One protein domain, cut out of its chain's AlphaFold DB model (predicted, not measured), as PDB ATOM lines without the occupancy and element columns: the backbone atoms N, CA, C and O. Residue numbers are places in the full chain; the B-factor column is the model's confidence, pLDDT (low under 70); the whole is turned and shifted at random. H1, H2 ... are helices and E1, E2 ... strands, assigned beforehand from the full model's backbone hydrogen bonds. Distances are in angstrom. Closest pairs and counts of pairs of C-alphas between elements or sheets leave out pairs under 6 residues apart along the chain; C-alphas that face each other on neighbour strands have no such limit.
ATOM      1  N   ARG A 140     126.047  97.071  88.618       81.88
ATOM      2  CA  ARG A 140     126.425  96.005  89.538       81.88
ATOM      3  C   ARG A 140     127.442  96.538  90.542       81.88
ATOM      4  O   ARG A 140     128.537  96.947  90.169       81.88
ATOM      5  N   LEU A 141     127.107  96.452  91.826       85.75
ATOM      6  CA  LEU A 141     128.015  96.776  92.922       85.75
ATOM      7  C   LEU A 141     128.458  95.496  93.631       85.75
ATOM      8  O   LEU A 141     127.643  94.618  93.925       85.75
ATOM      9  N   GLN A 142     129.752  95.402  93.933       85.88
ATOM     10  CA  GLN A 142     130.328  94.346  94.759       85.88
ATOM     11  C   GLN A 142     130.825  94.943  96.072       85.88
ATOM     12  O   GLN A 142     131.600  95.897  96.072       85.88
ATOM     13  N   ARG A 143     130.386  94.381  97.201       86.56
ATOM     14  CA  ARG A 143     130.765  94.862  98.531       86.56
ATOM     15  C   ARG A 143     131.048  93.708  99.476       86.56
ATOM     16  O   ARG A 143     130.310  92.726  99.505       86.56
ATOM     17  N   ARG A 144     132.106  93.847 100.272       90.12
ATOM     18  CA  ARG A 144     132.411  92.941 101.383       90.12
ATOM     19  C   ARG A 144     131.770  93.490 102.649       90.12
ATOM     20  O   ARG A 144     132.026  94.639 103.001       90.12
ATOM     21  N   ILE A 145     130.927  92.693 103.297       90.56
ATOM     22  CA  ILE A 145     130.219  93.090 104.518       90.56
ATOM     23  C   ILE A 145     130.446  92.067 105.634       90.56
ATOM     24  O   ILE A 145     130.592  90.876 105.343       90.56
ATOM     25  N   PRO A 146     130.512  92.504 106.902       91.94
ATOM     26  CA  PRO A 146     130.718  91.607 108.033       91.94
ATOM     27  C   PRO A 146     129.477  90.750 108.317       91.94
ATOM     28  O   PRO A 146     128.338  91.161 108.056       91.94
ATOM     29  N   ILE A 147     129.700  89.561 108.879       90.12
ATOM     30  CA  ILE A 147     128.636  88.648 109.308       90.12
ATOM     31  C   ILE A 147     128.206  88.997 110.736       90.12
ATOM     32  O   ILE A 147     129.024  89.075 111.648       90.12
ATOM     33  N   ALA A 148     126.902  89.172 110.945       89.06
ATOM     34  CA  ALA A 148     126.308  89.398 112.257       89.06
ATOM     35  C   ALA A 148     125.712  88.092 112.802       89.06
ATOM     36  O   ALA A 148     124.665  87.626 112.339       89.06
ATOM     37  N   LEU A 149     126.363  87.501 113.807       85.50
ATOM     38  CA  LEU A 149     125.856  86.304 114.473       85.50
ATOM     39  C   LEU A 149     124.594  86.625 115.281       85.50
ATOM     40  O   LEU A 149     124.611  87.423 116.215       85.50
ATOM     41  N   ARG A 150     123.494  85.946 114.949       85.31
ATOM     42  CA  ARG A 150     122.232  85.987 115.697       85.31
ATOM     43  C   ARG A 150     122.082  84.734 116.557       85.31
ATOM     44  O   ARG A 150     121.220  83.894 116.301       85.31
ATOM     45  N   ALA A 151     122.928  84.600 117.572       82.56
ATOM     46  CA  ALA A 151     122.854  83.508 118.535       82.56
ATOM     47  C   ALA A 151     122.323  84.005 119.884       82.56
ATOM     48  O   ALA A 151     122.740  85.046 120.379       82.56
ATOM     49  N   HIS A 152     121.410  83.241 120.476       82.56
ATOM     50  CA  HIS A 152     120.976  83.391 121.859       82.56
ATOM     51  C   HIS A 152     121.435  82.148 122.619       82.56
ATOM     52  O   HIS A 152     120.884  81.058 122.434       82.56
ATOM     53  N   LEU A 153     122.510  82.300 123.390       80.62
ATOM     54  CA  LEU A 153     123.124  81.228 124.167       80.62
ATOM     55  C   LEU A 153     122.798  81.450 125.643       80.62
ATOM     56  O   LEU A 153     123.085  82.516 126.181       80.62
ATOM     57  N   GLU A 154     122.224  80.439 126.289       80.62
ATOM     58  CA  GLU A 154     121.913  80.465 127.720       80.62
ATOM     59  C   GLU A 154     122.845  79.491 128.460       80.62
ATOM     60  O   GLU A 154     122.563  78.283 128.508       80.62
ATOM     61  N   PRO A 155     123.992  79.975 128.980       78.56
ATOM     62  CA  PRO A 155     124.877  79.165 129.802       78.56
ATOM     63  C   PRO A 155     124.275  78.943 131.205       78.56
ATOM     64  O   PRO A 155     123.507  79.778 131.692       78.56
ATOM     65  N   PRO A 156     124.611  77.833 131.885       82.50
ATOM     66  CA  PRO A 156     124.248  77.632 133.287       82.50
ATOM     67  C   PRO A 156     124.918  78.665 134.214       82.50
ATOM     68  O   PRO A 156     125.961  79.210 133.852       82.50
ATOM     69  N   PRO A 157     124.412  78.876 135.447       79.88
ATOM     70  CA  PRO A 157     124.914  79.910 136.366       79.88
ATOM     71  C   PRO A 157     126.411  79.826 136.711       79.88
ATOM     72  O   PRO A 157     127.002  80.823 137.115       79.88
ATOM     73  N   SER A 158     127.024  78.647 136.574       79.94
ATOM     74  CA  SER A 158     128.448  78.403 136.838       79.94
ATOM     75  C   SER A 158     129.361  78.609 135.621       79.94
ATOM     76  O   SER A 158     130.559  78.358 135.726       79.94
ATOM     77  N   TYR A 159     128.822  79.026 134.472       77.50
ATOM     78  CA  TYR A 159     129.559  79.175 133.216       77.50
ATOM     79  C   TYR A 159     129.421  80.593 132.657       77.50
ATOM     80  O   TYR A 159     128.344  81.186 132.675       77.50
ATOM     81  N   VAL A 160     130.522  81.125 132.123       77.44
ATOM     82  CA  VAL A 160     130.589  82.453 131.496       77.44
ATOM     83  C   VAL A 160     130.969  82.291 130.029       77.44
ATOM     84  O   VAL A 160     131.889  81.545 129.696       77.44
ATOM     85  N   LEU A 161     130.266  83.003 129.148       77.31
ATOM     86  CA  LEU A 161     130.629  83.094 127.737       77.31
ATOM     87  C   LEU A 161     131.826  84.045 127.590       77.31
ATOM     88  O   LEU A 161     131.708  85.223 127.914       77.31
ATOM     89  N   LEU A 162     132.965  83.522 127.129       78.19
ATOM     90  CA  LEU A 162     134.213  84.279 126.968       78.19
ATOM     91  C   LEU A 162     134.236  85.042 125.638       78.19
ATOM     92  O   LEU A 162     134.013  86.246 125.603       78.19
ATOM     93  N   GLU A 163     134.472  84.332 124.535       76.75
ATOM     94  CA  GLU A 163     134.609  84.924 123.206       76.75
ATOM     95  C   GLU A 163     133.864  84.090 122.169       76.75
ATOM     96  O   GLU A 163     133.771  82.866 122.264       76.75
ATOM     97  N   THR A 164     133.321  84.769 121.162       78.56
ATOM     98  CA  THR A 164     132.703  84.121 120.007       78.56
ATOM     99  C   THR A 164     133.532  84.438 118.778       78.56
ATOM    100  O   THR A 164     133.649  85.598 118.391       78.56
ATOM    101  N   TYR A 165     134.101  83.404 118.167       83.25
ATOM    102  CA  TYR A 165     134.868  83.525 116.933       83.25
ATOM    103  C   TYR A 165     134.003  83.110 115.741       83.25
ATOM    104  O   TYR A 165     133.347  82.067 115.782       83.25
ATOM    105  N   ILE A 166     133.990  83.931 114.691       84.19
ATOM    106  CA  ILE A 166     133.233  83.687 113.460       84.19
ATOM    107  C   ILE A 166     134.238  83.573 112.318       84.19
ATOM    108  O   ILE A 166     134.986  84.512 112.061       84.19
ATOM    109  N   ASP A 167     134.231  82.433 111.633       86.94
ATOM    110  CA  ASP A 167     135.050  82.189 110.447       86.94
ATOM    111  C   ASP A 167     134.176  81.606 109.327       86.94
ATOM    112  O   ASP A 167     133.571  80.545 109.526       86.94
ATOM    113  N   PRO A 168     134.057  82.281 108.170       86.88
ATOM    114  CA  PRO A 168     134.627  83.594 107.836       86.88
ATOM    115  C   PRO A 168     133.933  84.758 108.566       86.88
ATOM    116  O   PRO A 168     132.734  84.711 108.819       86.88
ATOM    117  N   ASP A 169     134.661  85.840 108.846       86.50
ATOM    118  CA  ASP A 169     134.144  87.051 109.516       86.50
ATOM    119  C   ASP A 169     133.287  87.951 108.602       86.50
ATOM    120  O   ASP A 169     132.553  88.839 109.049       86.50
ATOM    121  N   SER A 170     133.380  87.732 107.293       87.88
ATOM    122  CA  SER A 170     132.831  88.611 106.271       87.88
ATOM    123  C   SER A 170     132.505  87.860 104.987       87.88
ATOM    124  O   SER A 170     133.098  86.832 104.660       87.88
ATOM    125  N   VAL A 171     131.552  88.404 104.234       89.31
ATOM    126  CA  VAL A 171     131.071  87.845 102.970       89.31
ATOM    127  C   VAL A 171     131.083  88.898 101.877       89.31
ATOM    128  O   VAL A 171     130.810  90.074 102.114       89.31
ATOM    129  N   THR A 172     131.394  88.467 100.660       88.88
ATOM    130  CA  THR A 172     131.370  89.325  99.477       88.88
ATOM    131  C   THR A 172     130.049  89.140  98.749       88.88
ATOM    132  O   THR A 172     129.720  88.034  98.330       88.88
ATOM    133  N   ILE A 173     129.299  90.226  98.588       87.44
ATOM    134  CA  ILE A 173     127.983  90.240  97.949       87.44
ATOM    135  C   ILE A 173     128.083  91.053  96.667       87.44
ATOM    136  O   ILE A 173     128.750  92.088  96.632       87.44
ATOM    137  N   SER A 174     127.413  90.591  95.615       83.81
ATOM    138  CA  SER A 174     127.290  91.323  94.357       83.81
ATOM    139  C   SER A 174     125.831  91.405  93.930       83.81
ATOM    140  O   SER A 174     125.150  90.381  93.944       83.81
ATOM    141  N   GLY A 175     125.370  92.580  93.513       83.56
ATOM    142  CA  GLY A 175     123.977  92.800  93.124       83.56
ATOM    143  C   GLY A 175     123.727  94.224  92.632       83.56
ATOM    144  O   GLY A 175     124.678  94.966  92.390       83.56
ATOM    145  N   ALA A 176     122.452  94.585  92.474       83.50
ATOM    146  CA  ALA A 176     122.045  95.939  92.104       83.50
ATOM    147  C   ALA A 176     122.517  96.949  93.152       83.50
ATOM    148  O   ALA A 176     122.443  96.681  94.356       83.50
ATOM    149  N   GLU A 177     123.008  98.097  92.690       82.94
ATOM    150  CA  GLU A 177     123.597  99.117  93.549       82.94
ATOM    151  C   GLU A 177     122.667  99.523  94.699       82.94
ATOM    152  O   GLU A 177     123.116  99.552  95.845       82.94
ATOM    153  N   SER A 178     121.377  99.754  94.434       83.38
ATOM    154  CA  SER A 178     120.413 100.129  95.480       83.38
ATOM    155  C   SER A 178     120.246  99.058  96.561       83.38
ATOM    156  O   SER A 178     120.161  99.385  97.740       83.38
ATOM    157  N   LEU A 179     120.263  97.774  96.189       81.50
ATOM    158  CA  LEU A 179     120.113  96.668  97.139       81.50
ATOM    159  C   LEU A 179     121.376  96.449  97.974       81.50
ATOM    160  O   LEU A 179     121.289  96.109  99.150       81.50
ATOM    161  N   VAL A 180     122.558  96.616  97.376       85.31
ATOM    162  CA  VAL A 180     123.842  96.341  98.042       85.31
ATOM    163  C   VAL A 180     124.323  97.527  98.882       85.31
ATOM    164  O   VAL A 180     124.961  97.325  99.917       85.31
ATOM    165  N   ARG A 181     124.025  98.764  98.467       84.88
ATOM    166  CA  ARG A 181     124.481  99.988  99.146       84.88
ATOM    167  C   ARG A 181     124.002 100.052 100.599       84.88
ATOM    168  O   ARG A 181     124.807 100.365 101.484       84.88
ATOM    169  N   ASP A 182     122.751  99.672 100.843       84.38
ATOM    170  CA  ASP A 182     122.097  99.799 102.149       84.38
ATOM    171  C   ASP A 182     122.422  98.636 103.114       84.38
ATOM    172  O   ASP A 182     122.204  98.735 104.323       84.38
ATOM    173  N   LEU A 183     123.002  97.534 102.622       84.50
ATOM    174  CA  LEU A 183     123.252  96.309 103.398       84.50
ATOM    175  C   LEU A 183     124.507  96.383 104.278       84.50
ATOM    176  O   LEU A 183     125.566  95.906 103.884       84.50
ATOM    177  N   THR A 184     124.435  96.940 105.483       87.44
ATOM    178  CA  THR A 184     125.593  97.076 106.398       87.44
ATOM    179  C   THR A 184     126.165  95.761 106.930       87.44
ATOM    180  O   THR A 184     127.383  95.626 106.998       87.44
ATOM    181  N   THR A 185     125.324  94.790 107.289       87.69
ATOM    182  CA  THR A 185     125.754  93.510 107.885       87.69
ATOM    183  C   THR A 185     124.921  92.353 107.354       87.69
ATOM    184  O   THR A 185     123.721  92.530 107.139       87.69
ATOM    185  N   TRP A 186     125.508  91.161 107.224       89.00
ATOM    186  CA  TRP A 186     124.754  89.962 106.851       89.00
ATOM    187  C   TRP A 186     124.415  89.103 108.075       89.00
ATOM    188  O   TRP A 186     125.326  88.556 108.697       89.00
ATOM    189  N   PRO A 187     123.136  88.941 108.449       89.06
ATOM    190  CA  PRO A 187     122.786  88.164 109.630       89.06
ATOM    191  C   PRO A 187     122.866  86.651 109.397       89.06
ATOM    192  O   PRO A 187     122.534  86.149 108.322       89.06
ATOM    193  N   THR A 188     123.226  85.894 110.433       88.31
ATOM    194  CA  THR A 188     123.049  84.433 110.447       88.31
ATOM    195  C   THR A 188     121.599  84.054 110.750       88.31
ATOM    196  O   THR A 188     120.818  84.860 111.270       88.31
ATOM    197  N   VAL A 189     121.228  82.802 110.469       87.56
ATOM    198  CA  VAL A 189     119.983  82.226 110.994       87.56
ATOM    199  C   VAL A 189     120.000  82.294 112.522       87.56
ATOM    200  O   VAL A 189     121.054  82.157 113.149       87.56
ATOM    201  N   ARG A 190     118.828  82.546 113.121       85.94
ATOM    202  CA  ARG A 190     118.693  82.618 114.575       85.94
ATOM    203  C   ARG A 190     118.971  81.248 115.184       85.94
ATOM    204  O   ARG A 190     118.263  80.290 114.886       85.94
ATOM    205  N   VAL A 191     119.958  81.181 116.068       84.56
ATOM    206  CA  VAL A 191     120.292  79.968 116.821       84.56
ATOM    207  C   VAL A 191     119.955  80.193 118.285       84.56
ATOM    208  O   VAL A 191     120.368  81.192 118.862       84.56
ATOM    209  N   VAL A 192     119.211  79.266 118.886       84.75
ATOM    210  CA  VAL A 192     118.914  79.266 120.323       84.75
ATOM    211  C   VAL A 192     119.436  77.965 120.917       84.75
ATOM    212  O   VAL A 192     119.089  76.885 120.434       84.75
ATOM    213  N   ARG A 193     120.296  78.058 121.932       77.31
ATOM    214  CA  ARG A 193     120.863  76.896 122.633       77.31
ATOM    215  C   ARG A 193     120.955  77.175 124.131       77.31
ATOM    216  O   ARG A 193     121.560  78.160 124.539       77.31
ATOM    217  N   SER A 194     120.403  76.265 124.925       80.38
ATOM    218  CA  SER A 194     120.480  76.261 126.388       80.38
ATOM    219  C   SER A 194     121.468  75.203 126.884       80.38
ATOM    220  O   SER A 194     121.621  74.155 126.253       80.38
ATOM    221  N   GLY A 195     122.093  75.445 128.037       73.25
ATOM    222  CA  GLY A 195     122.915  74.446 128.729       73.25
ATOM    223  C   GLY A 195     124.294  74.227 128.105       73.25
ATOM    224  O   GLY A 195     124.815  73.115 128.132       73.25
TER     225      GLY A 195
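What this domain is: This is residues 140 to 195 of the 222 residues of an uncharacterized protein of Rhodothermaceae bacterium RA (UniProt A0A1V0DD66). A thin rod is made of two small two-stranded ribbons placed one after the other: E1 with E3 forms one, E2 with E4 the other, and E1 runs on into E2 as a shared spine. The link of residues 155 to 169 folds back in a wide, open loop from the end of E2 to the start of E3, and the short helix H1 sits at the far end of the E1 and E3 ribbon. The printed part has 56 residues with one named helix and four named strands, in the order E1, E2, E3, H1, E4, and its class is mostly strand. The sheet E1 - E3 is antiparallel and the sheet E2 - E4 parallel. The whole is only just extended, close to loose, with a radius of gyration of the C-alphas of 15.4 A and spans of 50 by 16 by 12 A.

Where its parts are: Strand E1, residues 140 to 148, begins with C-alpha 140 at (126.425, 96.005, 89.538) and measures 23.7 A from first to last C-alpha. E2 is residues 151 to 154, 9.7 A long. E3 is residues 170 to 176, 19.3 A long, and begins with C-alpha 170 at (132.831, 88.611, 106.271). Helix H1 is residues 177 to 181, 5.7 A long. E4 is residues 191 to 194, 10.3 A long, and ends with C-alpha 194 at (120.480, 76.261, 126.388).

How they stand to each other: E1 bends by 52 degrees at residue 144, and it runs on into E2 across a break of 2 residues, at 3 degrees. E1 and E3 are antiparallel neighbours at 146 degrees; C-alphas 142 and 174, 4.3 A apart, face each other. N 143 and O 173, 2.9 A apart, and N 173 and O 143, 2.8 A apart, are within hydrogen-bond range. The closest C-alphas of E1 and H1 are those of Leu 141 and Glu 177, 5.0 A apart. In H1 every O i to N i+4 pair is within hydrogen-bond range. Residues 147 to 148 of E1 pair with residues 186 to 187, parallel. E2 and E4 are parallel neighbours at 6 degrees; N 152 and O 191 are 2.8 A apart, within hydrogen-bond range. E1 and E4 are apart, and so are E2 and H1.

The domain as a whole: The two C-alphas farthest apart are those of Arg 140 and Ser 158, at 50.5 A. The printed part has no cut. The link E2 to E3 is long, with 15 residues between them; the links E1 to E2 and E3 to H1 are tight, and the link H1 to E4 is short. The mean pLDDT of the printed part is 84.1, and no printed residue is under 70.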